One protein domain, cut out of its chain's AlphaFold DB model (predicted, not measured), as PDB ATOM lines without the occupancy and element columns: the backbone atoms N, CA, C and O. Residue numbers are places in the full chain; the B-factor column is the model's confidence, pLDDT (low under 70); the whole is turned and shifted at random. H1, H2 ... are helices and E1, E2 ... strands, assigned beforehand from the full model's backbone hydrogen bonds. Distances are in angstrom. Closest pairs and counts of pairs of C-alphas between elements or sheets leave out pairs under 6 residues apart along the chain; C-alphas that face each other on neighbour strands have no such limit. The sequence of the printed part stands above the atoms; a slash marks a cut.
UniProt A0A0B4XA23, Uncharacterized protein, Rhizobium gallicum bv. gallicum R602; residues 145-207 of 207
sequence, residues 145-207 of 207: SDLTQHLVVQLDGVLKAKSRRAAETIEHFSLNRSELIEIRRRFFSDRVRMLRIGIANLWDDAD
ATOM      1  N   SER A 145      33.918 -46.672   4.167       85.81
ATOM      2  CA  SER A 145      32.852 -47.671   4.229       85.81
ATOM      3  C   SER A 145      32.370 -48.043   2.831       85.81
ATOM      4  O   SER A 145      32.470 -47.261   1.886       85.81
ATOM      5  N   ASP A 146      31.856 -49.261   2.696       91.25
ATOM      6  CA  ASP A 146      31.195 -49.693   1.472       91.25
ATOM      7  C   ASP A 146      29.745 -49.185   1.474       91.25
ATOM      8  O   ASP A 146      28.853 -49.775   2.092       91.25
ATOM      9  N   LEU A 147      29.503 -48.082   0.761       91.81
ATOM     10  CA  LEU A 147      28.174 -47.474   0.652       91.81
ATOM     11  C   LEU A 147      27.127 -48.436   0.070       91.81
ATOM     12  O   LEU A 147      25.943 -48.281   0.371       91.81
ATOM     13  N   THR A 148      27.520 -49.464  -0.693       93.38
ATOM     14  CA  THR A 148      26.585 -50.452  -1.267       93.38
ATOM     15  C   THR A 148      25.963 -51.371  -0.206       93.38
ATOM     16  O   THR A 148      24.901 -51.978  -0.411       93.38
ATOM     17  N   GLN A 149      26.562 -51.440   0.986       95.50
ATOM     18  CA  GLN A 149      25.971 -52.110   2.146       95.50
ATOM     19  C   GLN A 149      24.813 -51.303   2.740       95.50
ATOM     20  O   GLN A 149      23.927 -51.868   3.383       95.50
ATOM     21  N   HIS A 150      24.791 -49.992   2.505       96.69
ATOM     22  CA  HIS A 150      23.829 -49.066   3.088       96.69
ATOM     23  C   HIS A 150      22.791 -48.563   2.087       96.69
ATOM     24  O   HIS A 150      21.639 -48.364   2.464       96.69
ATOM     25  N   LEU A 151      23.164 -48.388   0.825       96.56
ATOM     26  CA  LEU A 151      22.347 -47.753  -0.200       96.56
ATOM     27  C   LEU A 151      22.185 -48.680  -1.403       96.56
ATOM     28  O   LEU A 151      23.127 -49.346  -1.827       96.56
ATOM     29  N   VAL A 152      20.984 -48.701  -1.976       96.69
ATOM     30  CA  VAL A 152      20.720 -49.320  -3.277       96.69
ATOM     31  C   VAL A 152      19.906 -48.361  -4.129       96.69
ATOM     32  O   VAL A 152      18.945 -47.763  -3.648       96.69
ATOM     33  N   VAL A 153      20.287 -48.198  -5.393       94.81
ATOM     34  CA  VAL A 153      19.512 -47.395  -6.341       94.81
ATOM     35  C   VAL A 153      18.568 -48.319  -7.099       94.81
ATOM     36  O   VAL A 153      19.004 -49.298  -7.700       94.81
ATOM     37  N   GLN A 154      17.274 -48.032  -7.036       95.38
ATOM     38  CA  GLN A 154      16.238 -48.776  -7.742       95.38
ATOM     39  C   GLN A 154      16.105 -48.286  -9.193       95.38
ATOM     40  O   GLN A 154      16.526 -47.179  -9.536       95.38
ATOM     41  N   LEU A 155      15.507 -49.113 -10.059       94.25
ATOM     42  CA  LEU A 155      15.332 -48.804 -11.488       94.25
ATOM     43  C   LEU A 155      14.413 -47.599 -11.740       94.25
ATOM     44  O   LEU A 155      14.548 -46.918 -12.753       94.25
ATOM     45  N   ASP A 156      13.500 -47.320 -10.811       95.44
ATOM     46  CA  ASP A 156      12.650 -46.126 -10.812       95.44
ATOM     47  C   ASP A 156      13.397 -44.854 -10.365       95.44
ATOM     48  O   ASP A 156      12.818 -43.770 -10.374       95.44
ATOM     49  N   GLY A 157      14.681 -44.970 -10.008       96.88
ATOM     50  CA  GLY A 157      15.546 -43.881  -9.563       96.88
ATOM     51  C   GLY A 157      15.532 -43.622  -8.054       96.88
ATOM     52  O   GLY A 157      16.304 -42.783  -7.577       96.88
ATOM     53  N   VAL A 158      14.704 -44.333  -7.283       98.00
ATOM     54  CA  VAL A 158      14.645 -44.180  -5.825       98.00
ATOM     55  C   VAL A 158      15.921 -44.728  -5.186       98.00
ATOM     56  O   VAL A 158      16.361 -45.843  -5.468       98.00
ATOM     57  N   LEU A 159      16.526 -43.946  -4.292       97.62
ATOM     58  CA  LEU A 159      17.622 -44.398  -3.443       97.62
ATOM     59  C   LEU A 159      17.028 -45.054  -2.195       97.62
ATOM     60  O   LEU A 159      16.493 -44.374  -1.321       97.62
ATOM     61  N   LYS A 160      17.085 -46.380  -2.110       98.19
ATOM     62  CA  LYS A 160      16.523 -47.152  -1.001       98.19
ATOM     63  C   LYS A 160      17.585 -47.435   0.059       98.19
ATOM     64  O   LYS A 160      18.708 -47.842  -0.243       98.19
ATOM     65  N   ALA A 161      17.201 -47.250   1.318       98.31
ATOM     66  CA  ALA A 161      18.029 -47.578   2.468       98.31
ATOM     67  C   ALA A 161      18.042 -49.090   2.741       98.31
ATOM     68  O   ALA A 161      16.993 -49.730   2.806       98.31
ATOM     69  N   LYS A 162      19.236 -49.644   2.960       97.94
ATOM     70  CA  LYS A 162      19.484 -51.000   3.487       97.94
ATOM     71  C   LYS A 162      19.860 -50.991   4.969       97.94
ATOM     72  O   LYS A 162      19.876 -52.035   5.611       97.94
ATOM     73  N   SER A 163      20.187 -49.821   5.513       96.94
ATOM     74  CA  SER A 163      20.562 -49.638   6.911       96.94
ATOM     75  C   SER A 163      19.830 -48.449   7.520       96.94
ATOM     76  O   SER A 163      19.420 -47.526   6.811       96.94
ATOM     77  N   ARG A 164      19.738 -48.428   8.855       96.25
ATOM     78  CA  ARG A 164      19.256 -47.250   9.589       96.25
ATOM     79  C   ARG A 164      20.060 -46.001   9.223       96.25
ATOM     80  O   ARG A 164      19.476 -44.945   9.036       96.25
ATOM     81  N   ARG A 165      21.381 -46.137   9.058       96.44
ATOM     82  CA  ARG A 165      22.249 -45.008   8.708       96.44
ATOM     83  C   ARG A 165      21.883 -44.375   7.369       96.44
ATOM     84  O   ARG A 165      21.786 -43.158   7.244       96.44
ATOM     85  N   ALA A 166      21.637 -45.215   6.369       97.56
ATOM     86  CA  ALA A 166      21.180 -44.757   5.068       97.56
ATOM     87  C   ALA A 166      19.817 -44.069   5.135       97.56
ATOM     88  O   ALA A 166      19.654 -43.039   4.494       97.56
ATOM     89  N   ALA A 167      18.864 -44.614   5.899       98.12
ATOM     90  CA  ALA A 167      17.536 -44.017   6.031       98.12
ATOM     91  C   ALA A 167      17.622 -42.589   6.593       98.12
ATOM     92  O   ALA A 167      17.142 -41.657   5.951       98.12
ATOM     93  N   GLU A 168      18.346 -42.417   7.703       97.62
ATOM     94  CA  GLU A 168      18.588 -41.112   8.338       97.62
ATOM     95  C   GLU A 168      19.273 -40.136   7.369       97.62
ATOM     96  O   GLU A 168      18.894 -38.976   7.264       97.62
ATOM     97  N   THR A 169      20.254 -40.615   6.596       98.06
ATOM     98  CA  THR A 169      20.991 -39.790   5.620       98.06
ATOM     99  C   THR A 169      20.111 -39.360   4.443       98.06
ATOM    100  O   THR A 169      20.158 -38.204   4.021       98.06
ATOM    101  N   ILE A 170      19.311 -40.280   3.896       98.38
ATOM    102  CA  ILE A 170      18.408 -40.005   2.772       98.38
ATOM    103  C   ILE A 170      17.387 -38.942   3.159       98.38
ATOM    104  O   ILE A 170      17.134 -38.033   2.366       98.38
ATOM    105  N   GLU A 171      16.819 -39.061   4.356       98.06
ATOM    106  CA  GLU A 171      15.850 -38.112   4.889       98.06
ATOM    107  C   GLU A 171      16.501 -36.752   5.160       98.06
ATOM    108  O   GLU A 171      16.083 -35.743   4.589       98.06
ATOM    109  N   HIS A 172      17.584 -36.732   5.943       97.69
ATOM    110  CA  HIS A 172      18.239 -35.503   6.385       97.69
ATOM    111  C   HIS A 172      18.738 -34.631   5.219       97.69
ATOM    112  O   HIS A 172      18.533 -33.418   5.230       97.69
ATOM    113  N   PHE A 173      19.310 -35.241   4.173       98.25
ATOM    114  CA  PHE A 173      19.818 -34.527   2.990       98.25
ATOM    115  C   PHE A 173      18.853 -34.536   1.792       98.25
ATOM    116  O   PHE A 173      19.235 -34.147   0.681       98.25
ATOM    117  N   SER A 174      17.606 -34.993   1.987       97.75
ATOM    118  CA  SER A 174      16.561 -35.039   0.952       97.75
ATOM    119  C   SER A 174      17.023 -35.712  -0.353       97.75
ATOM    120  O   SER A 174      16.808 -35.211  -1.465       97.75
ATOM    121  N   LEU A 175      17.683 -36.869  -0.232       98.31
ATOM    122  CA  LEU A 175      18.329 -37.561  -1.356       98.31
ATOM    123  C   LEU A 175      17.345 -38.231  -2.324       98.31
ATOM    124  O   LEU A 175      17.764 -38.662  -3.399       98.31
ATOM    125  N   ASN A 176      16.059 -38.276  -1.971       98.44
ATOM    126  CA  ASN A 176      14.948 -38.758  -2.799       98.44
ATOM    127  C   ASN A 176      13.984 -37.637  -3.222       98.44
ATOM    128  O   ASN A 176      12.797 -37.870  -3.427       98.44
ATOM    129  N   ARG A 177      14.475 -36.403  -3.376       98.00
ATOM    130  CA  ARG A 177      13.698 -35.355  -4.057       98.00
ATOM    131  C   ARG A 177      13.464 -35.711  -5.531       98.00
ATOM    132  O   ARG A 177      14.291 -36.387  -6.150       98.00
ATOM    133  N   SER A 178      12.365 -35.208  -6.092       98.06
ATOM    134  CA  SER A 178      11.877 -35.549  -7.437       98.06
ATOM    135  C   SER A 178      12.940 -35.421  -8.529       98.06
ATOM    136  O   SER A 178      13.066 -36.323  -9.355       98.06
ATOM    137  N   GLU A 179      13.758 -34.362  -8.510       97.50
ATOM    138  CA  GLU A 179      14.777 -34.162  -9.548       97.50
ATOM    139  C   GLU A 179      15.857 -35.254  -9.528       97.50
ATOM    140  O   GLU A 179      16.281 -35.717 -10.584       97.50
ATOM    141  N   LEU A 180      16.291 -35.703  -8.343       97.88
ATOM    142  CA  LEU A 180      17.313 -36.750  -8.228       97.88
ATOM    143  C   LEU A 180      16.779 -38.116  -8.647       97.88
ATOM    144  O   LEU A 180      17.494 -38.869  -9.308       97.88
ATOM    145  N   ILE A 181      15.538 -38.425  -8.265       98.44
ATOM    146  CA  ILE A 181      14.857 -39.648  -8.697       98.44
ATOM    147  C   ILE A 181      14.788 -39.662 -10.222       98.44
ATOM    148  O   ILE A 181      15.226 -40.623 -10.846       98.44
ATOM    149  N   GLU A 182      14.336 -38.568 -10.832       97.94
ATOM    150  CA  GLU A 182      14.191 -38.481 -12.282       97.94
ATOM    151  C   GLU A 182      15.530 -38.628 -13.019       97.94
ATOM    152  O   GLU A 182      15.615 -39.367 -13.999       97.94
ATOM    153  N   ILE A 183      16.597 -37.987 -12.528       96.25
ATOM    154  CA  ILE A 183      17.944 -38.117 -13.105       96.25
ATOM    155  C   ILE A 183      18.417 -39.576 -13.058       96.25
ATOM    156  O   ILE A 183      18.865 -40.113 -14.074       96.25
ATOM    157  N   ARG A 184      18.288 -40.242 -11.904       96.94
ATOM    158  CA  ARG A 184      18.694 -41.648 -11.741       96.94
ATOM    159  C   ARG A 184      17.844 -42.578 -12.609       96.94
ATOM    160  O   ARG A 184      18.385 -43.458 -13.274       96.94
ATOM    161  N   ARG A 185      16.528 -42.357 -12.661       97.56
ATOM    162  CA  ARG A 185      15.578 -43.134 -13.468       97.56
ATOM    163  C   ARG A 185      15.886 -43.053 -14.957       97.56
ATOM    164  O   ARG A 185      15.882 -44.078 -15.642       97.56
ATOM    165  N   ARG A 186      16.158 -41.844 -15.466       96.88
ATOM    166  CA  ARG A 186      16.562 -41.629 -16.865       96.88
ATOM    167  C   ARG A 186      17.848 -42.370 -17.173       96.88
ATOM    168  O   ARG A 186      17.879 -43.136 -18.129       96.88
ATOM    169  N   PHE A 187      18.849 -42.230 -16.303       94.94
ATOM    170  CA  PHE A 187      20.116 -42.935 -16.454       94.94
ATOM    171  C   PHE A 187      19.909 -44.451 -16.581       94.94
ATOM    172  O   PHE A 187      20.404 -45.057 -17.528       94.94
ATOM    173  N   PHE A 188      19.119 -45.075 -15.698       93.75
ATOM    174  CA  PHE A 188      18.821 -46.506 -15.814       93.75
ATOM    175  C   PHE A 188      18.039 -46.854 -17.079       93.75
ATOM    176  O   PHE A 188      18.382 -47.822 -17.754       93.75
ATOM    177  N   SER A 189      17.019 -46.067 -17.417       93.75
ATOM    178  CA  SER A 189      16.191 -46.298 -18.606       93.75
ATOM    179  C   SER A 189      17.029 -46.283 -19.886       93.75
ATOM    180  O   SER A 189      16.884 -47.169 -20.729       93.75
ATOM    181  N   ASP A 190      17.952 -45.329 -20.007       94.44
ATOM    182  CA  ASP A 190      18.853 -45.223 -21.153       94.44
ATOM    183  C   ASP A 190      19.855 -46.382 -21.189       94.44
ATOM    184  O   ASP A 190      20.072 -46.974 -22.246       94.44
ATOM    185  N   ARG A 191      20.404 -46.789 -20.037       92.75
ATOM    186  CA  ARG A 191      21.297 -47.956 -19.951       92.75
ATOM    187  C   ARG A 191      20.589 -49.258 -20.327       92.75
ATOM    188  O   ARG A 191      21.148 -50.048 -21.083       92.75
ATOM    189  N   VAL A 192      19.358 -49.472 -19.863       91.38
ATOM    190  CA  VAL A 192      18.543 -50.640 -20.239       91.38
ATOM    191  C   VAL A 192      18.220 -50.618 -21.733       91.38
ATOM    192  O   VAL A 192      18.304 -51.657 -22.385       91.38
ATOM    193  N   ARG A 193      17.899 -49.447 -22.302       92.50
ATOM    194  CA  ARG A 193      17.679 -49.297 -23.749       92.50
ATOM    195  C   ARG A 193      18.928 -49.686 -24.546       92.50
ATOM    196  O   ARG A 193      18.810 -50.471 -25.479       92.50
ATOM    197  N   MET A 194      20.105 -49.189 -24.161       92.94
ATOM    198  CA  MET A 194      21.374 -49.524 -24.826       92.94
ATOM    199  C   MET A 194      21.673 -51.026 -24.775       92.94
ATOM    200  O   MET A 194      22.075 -51.597 -25.782       92.94
ATOM    201  N   LEU A 195      21.437 -51.674 -23.630       91.88
ATOM    202  CA  LEU A 195      21.625 -53.121 -23.496       91.88
ATOM    203  C   LEU A 195      20.676 -53.909 -24.401       91.88
ATOM    204  O   LEU A 195      21.103 -54.869 -25.026       91.88
ATOM    205  N   ARG A 196      19.409 -53.493 -24.508       91.38
ATOM    206  CA  ARG A 196      18.442 -54.141 -25.408       91.38
ATOM    207  C   ARG A 196      18.850 -54.036 -26.873       91.38
ATOM    208  O   ARG A 196      18.752 -55.030 -27.576       91.38
ATOM    209  N   ILE A 197      19.325 -52.867 -27.306       91.62
ATOM    210  CA  ILE A 197      19.827 -52.667 -28.676       91.62
ATOM    211  C   ILE A 197      21.053 -53.553 -28.923       91.62
ATOM    212  O   ILE A 197      21.106 -54.255 -29.922       91.62
ATOM    213  N   GLY A 198      22.008 -53.566 -27.989       89.62
ATOM    214  CA  GLY A 198      23.199 -54.408 -28.109       89.62
ATOM    215  C   GLY A 198      22.869 -55.900 -28.164       89.62
ATOM    216  O   GLY A 198      23.475 -56.621 -28.945       89.62
ATOM    217  N   ILE A 199      21.890 -56.358 -27.376       89.44
ATOM    218  CA  ILE A 199      21.419 -57.745 -27.436       89.44
ATOM    219  C   ILE A 199      20.740 -58.020 -28.778       89.44
ATOM    220  O   ILE A 199      21.077 -59.021 -29.375       89.44
ATOM    221  N   ALA A 200      19.846 -57.165 -29.281       85.00
ATOM    222  CA  ALA A 200      19.193 -57.402 -30.574       85.00
ATOM    223  C   ALA A 200      20.211 -57.549 -31.722       85.00
ATOM    224  O   ALA A 200      20.183 -58.541 -32.441       85.00
ATOM    225  N   ASN A 201      21.188 -56.641 -31.799       81.50
ATOM    226  CA  ASN A 201      22.212 -56.674 -32.846       81.50
ATOM    227  C   ASN A 201      23.094 -57.938 -32.791       81.50
ATOM    228  O   ASN A 201      23.506 -58.439 -33.826       81.50
ATOM    229  N   LEU A 202      23.368 -58.480 -31.596       77.69
ATOM    230  CA  LEU A 202      24.139 -59.723 -31.449       77.69
ATOM    231  C   LEU A 202      23.418 -60.957 -32.009       77.69
ATOM    232  O   LEU A 202      24.070 -61.969 -32.248       77.69
ATOM    233  N   TRP A 203      22.092 -60.902 -32.139       67.44
ATOM    234  CA  TRP A 203      21.289 -61.996 -32.679       67.44
ATOM    235  C   TRP A 203      21.094 -61.815 -34.187       67.44
ATOM    236  O   TRP A 203      21.153 -62.803 -34.905       67.44
ATOM    237  N   ASP A 204      20.979 -60.571 -34.661       67.69
ATOM    238  CA  ASP A 204      20.920 -60.257 -36.097       67.69
ATOM    239  C   ASP A 204      22.249 -60.547 -36.831       67.69
ATOM    240  O   ASP A 204      22.229 -60.874 -38.011       67.69
ATOM    241  N   ASP A 205      23.403 -60.462 -36.151       62.75
ATOM    242  CA  ASP A 205      24.725 -60.814 -36.710       62.75
ATOM    243  C   ASP A 205      25.042 -62.330 -36.640       62.75
ATOM    244  O   ASP A 205      26.104 -62.767 -37.097       62.75
ATOM    245  N   ALA A 206      24.177 -63.129 -36.005       58.56
ATOM    246  CA  ALA A 206      24.363 -64.571 -35.809       58.56
ATOM    247  C   ALA A 206      23.564 -65.445 -36.799       58.56
ATOM    248  O   ALA A 206      23.789 -66.659 -36.821       58.56
ATOM    249  N   ASP A 207      22.687 -64.830 -37.600       49.09
ATOM    250  CA  ASP A 207      21.911 -65.427 -38.702       49.09
ATOM    251  C   ASP A 207      22.501 -65.044 -40.077       49.09
ATOM    252  O   ASP A 207      22.436 -65.887 -41.005       49.09
TER     253      ASP A 207
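Overview. This is residues 145 to 207 of the 207 residues of an uncharacterized protein of Rhizobium gallicum bv. gallicum R602 (UniProt A0A0B4XA23). A small head holds a short two-stranded hairpin, E1 and E2, with the short helix H1 near one end of it and the first turns of the long helix H2 near the other. From this head a long arm sticks out, residues 193 to 207, of which 193 to 204 belong to H2; these residues stand free, and the arm makes much of the length of the domain. The printed part has 63 residues, with two named strands and then two named helices, in the order E1, E2, H1, H2; the sheet, order E1 - E2, is antiparallel and the class is mostly helix. The whole is only just extended, close to loose, with a radius of gyration of the C-alphas of 16.2 A and spans of 53 by 25 by 13 A.

Arrangement. E1, residues 151 to 153, and E2, residues 159 to 161, are antiparallel neighbours and form a hairpin, their directions 148 degrees apart. N 152 and O 160 are 3.0 A apart and N 160 and O 152 are 2.8 A apart, both within hydrogen-bond range. The closest C-alphas of E2 and H1, residues 164 to 172, are those of Ala 161 and Ala 167, 5.1 A apart. The closest C-alphas of E2 and H2, residues 178 to 204, are those of Leu 159 and Ile 181, 7.6 A apart. H1 and H2 are apart. In H1 and H2 every O i to N i+4 pair is within hydrogen-bond range.

Along the chain. E1 begins at C-alpha 151 (22.347, -47.753, -0.200) and is 6.8 A long; E2 is 6.7 A long. H1 is 12.2 A long. H2 is 38.9 A long and ends at C-alpha 204 (20.920, -60.257, -36.097).

Size, cuts and confidence. The C-alphas of His 172 and Asp 207, the two farthest apart, are 54.2 A apart. The printed part has no cut, and its three links between named elements are tight. Residues 203 to 207 have pLDDT under 70.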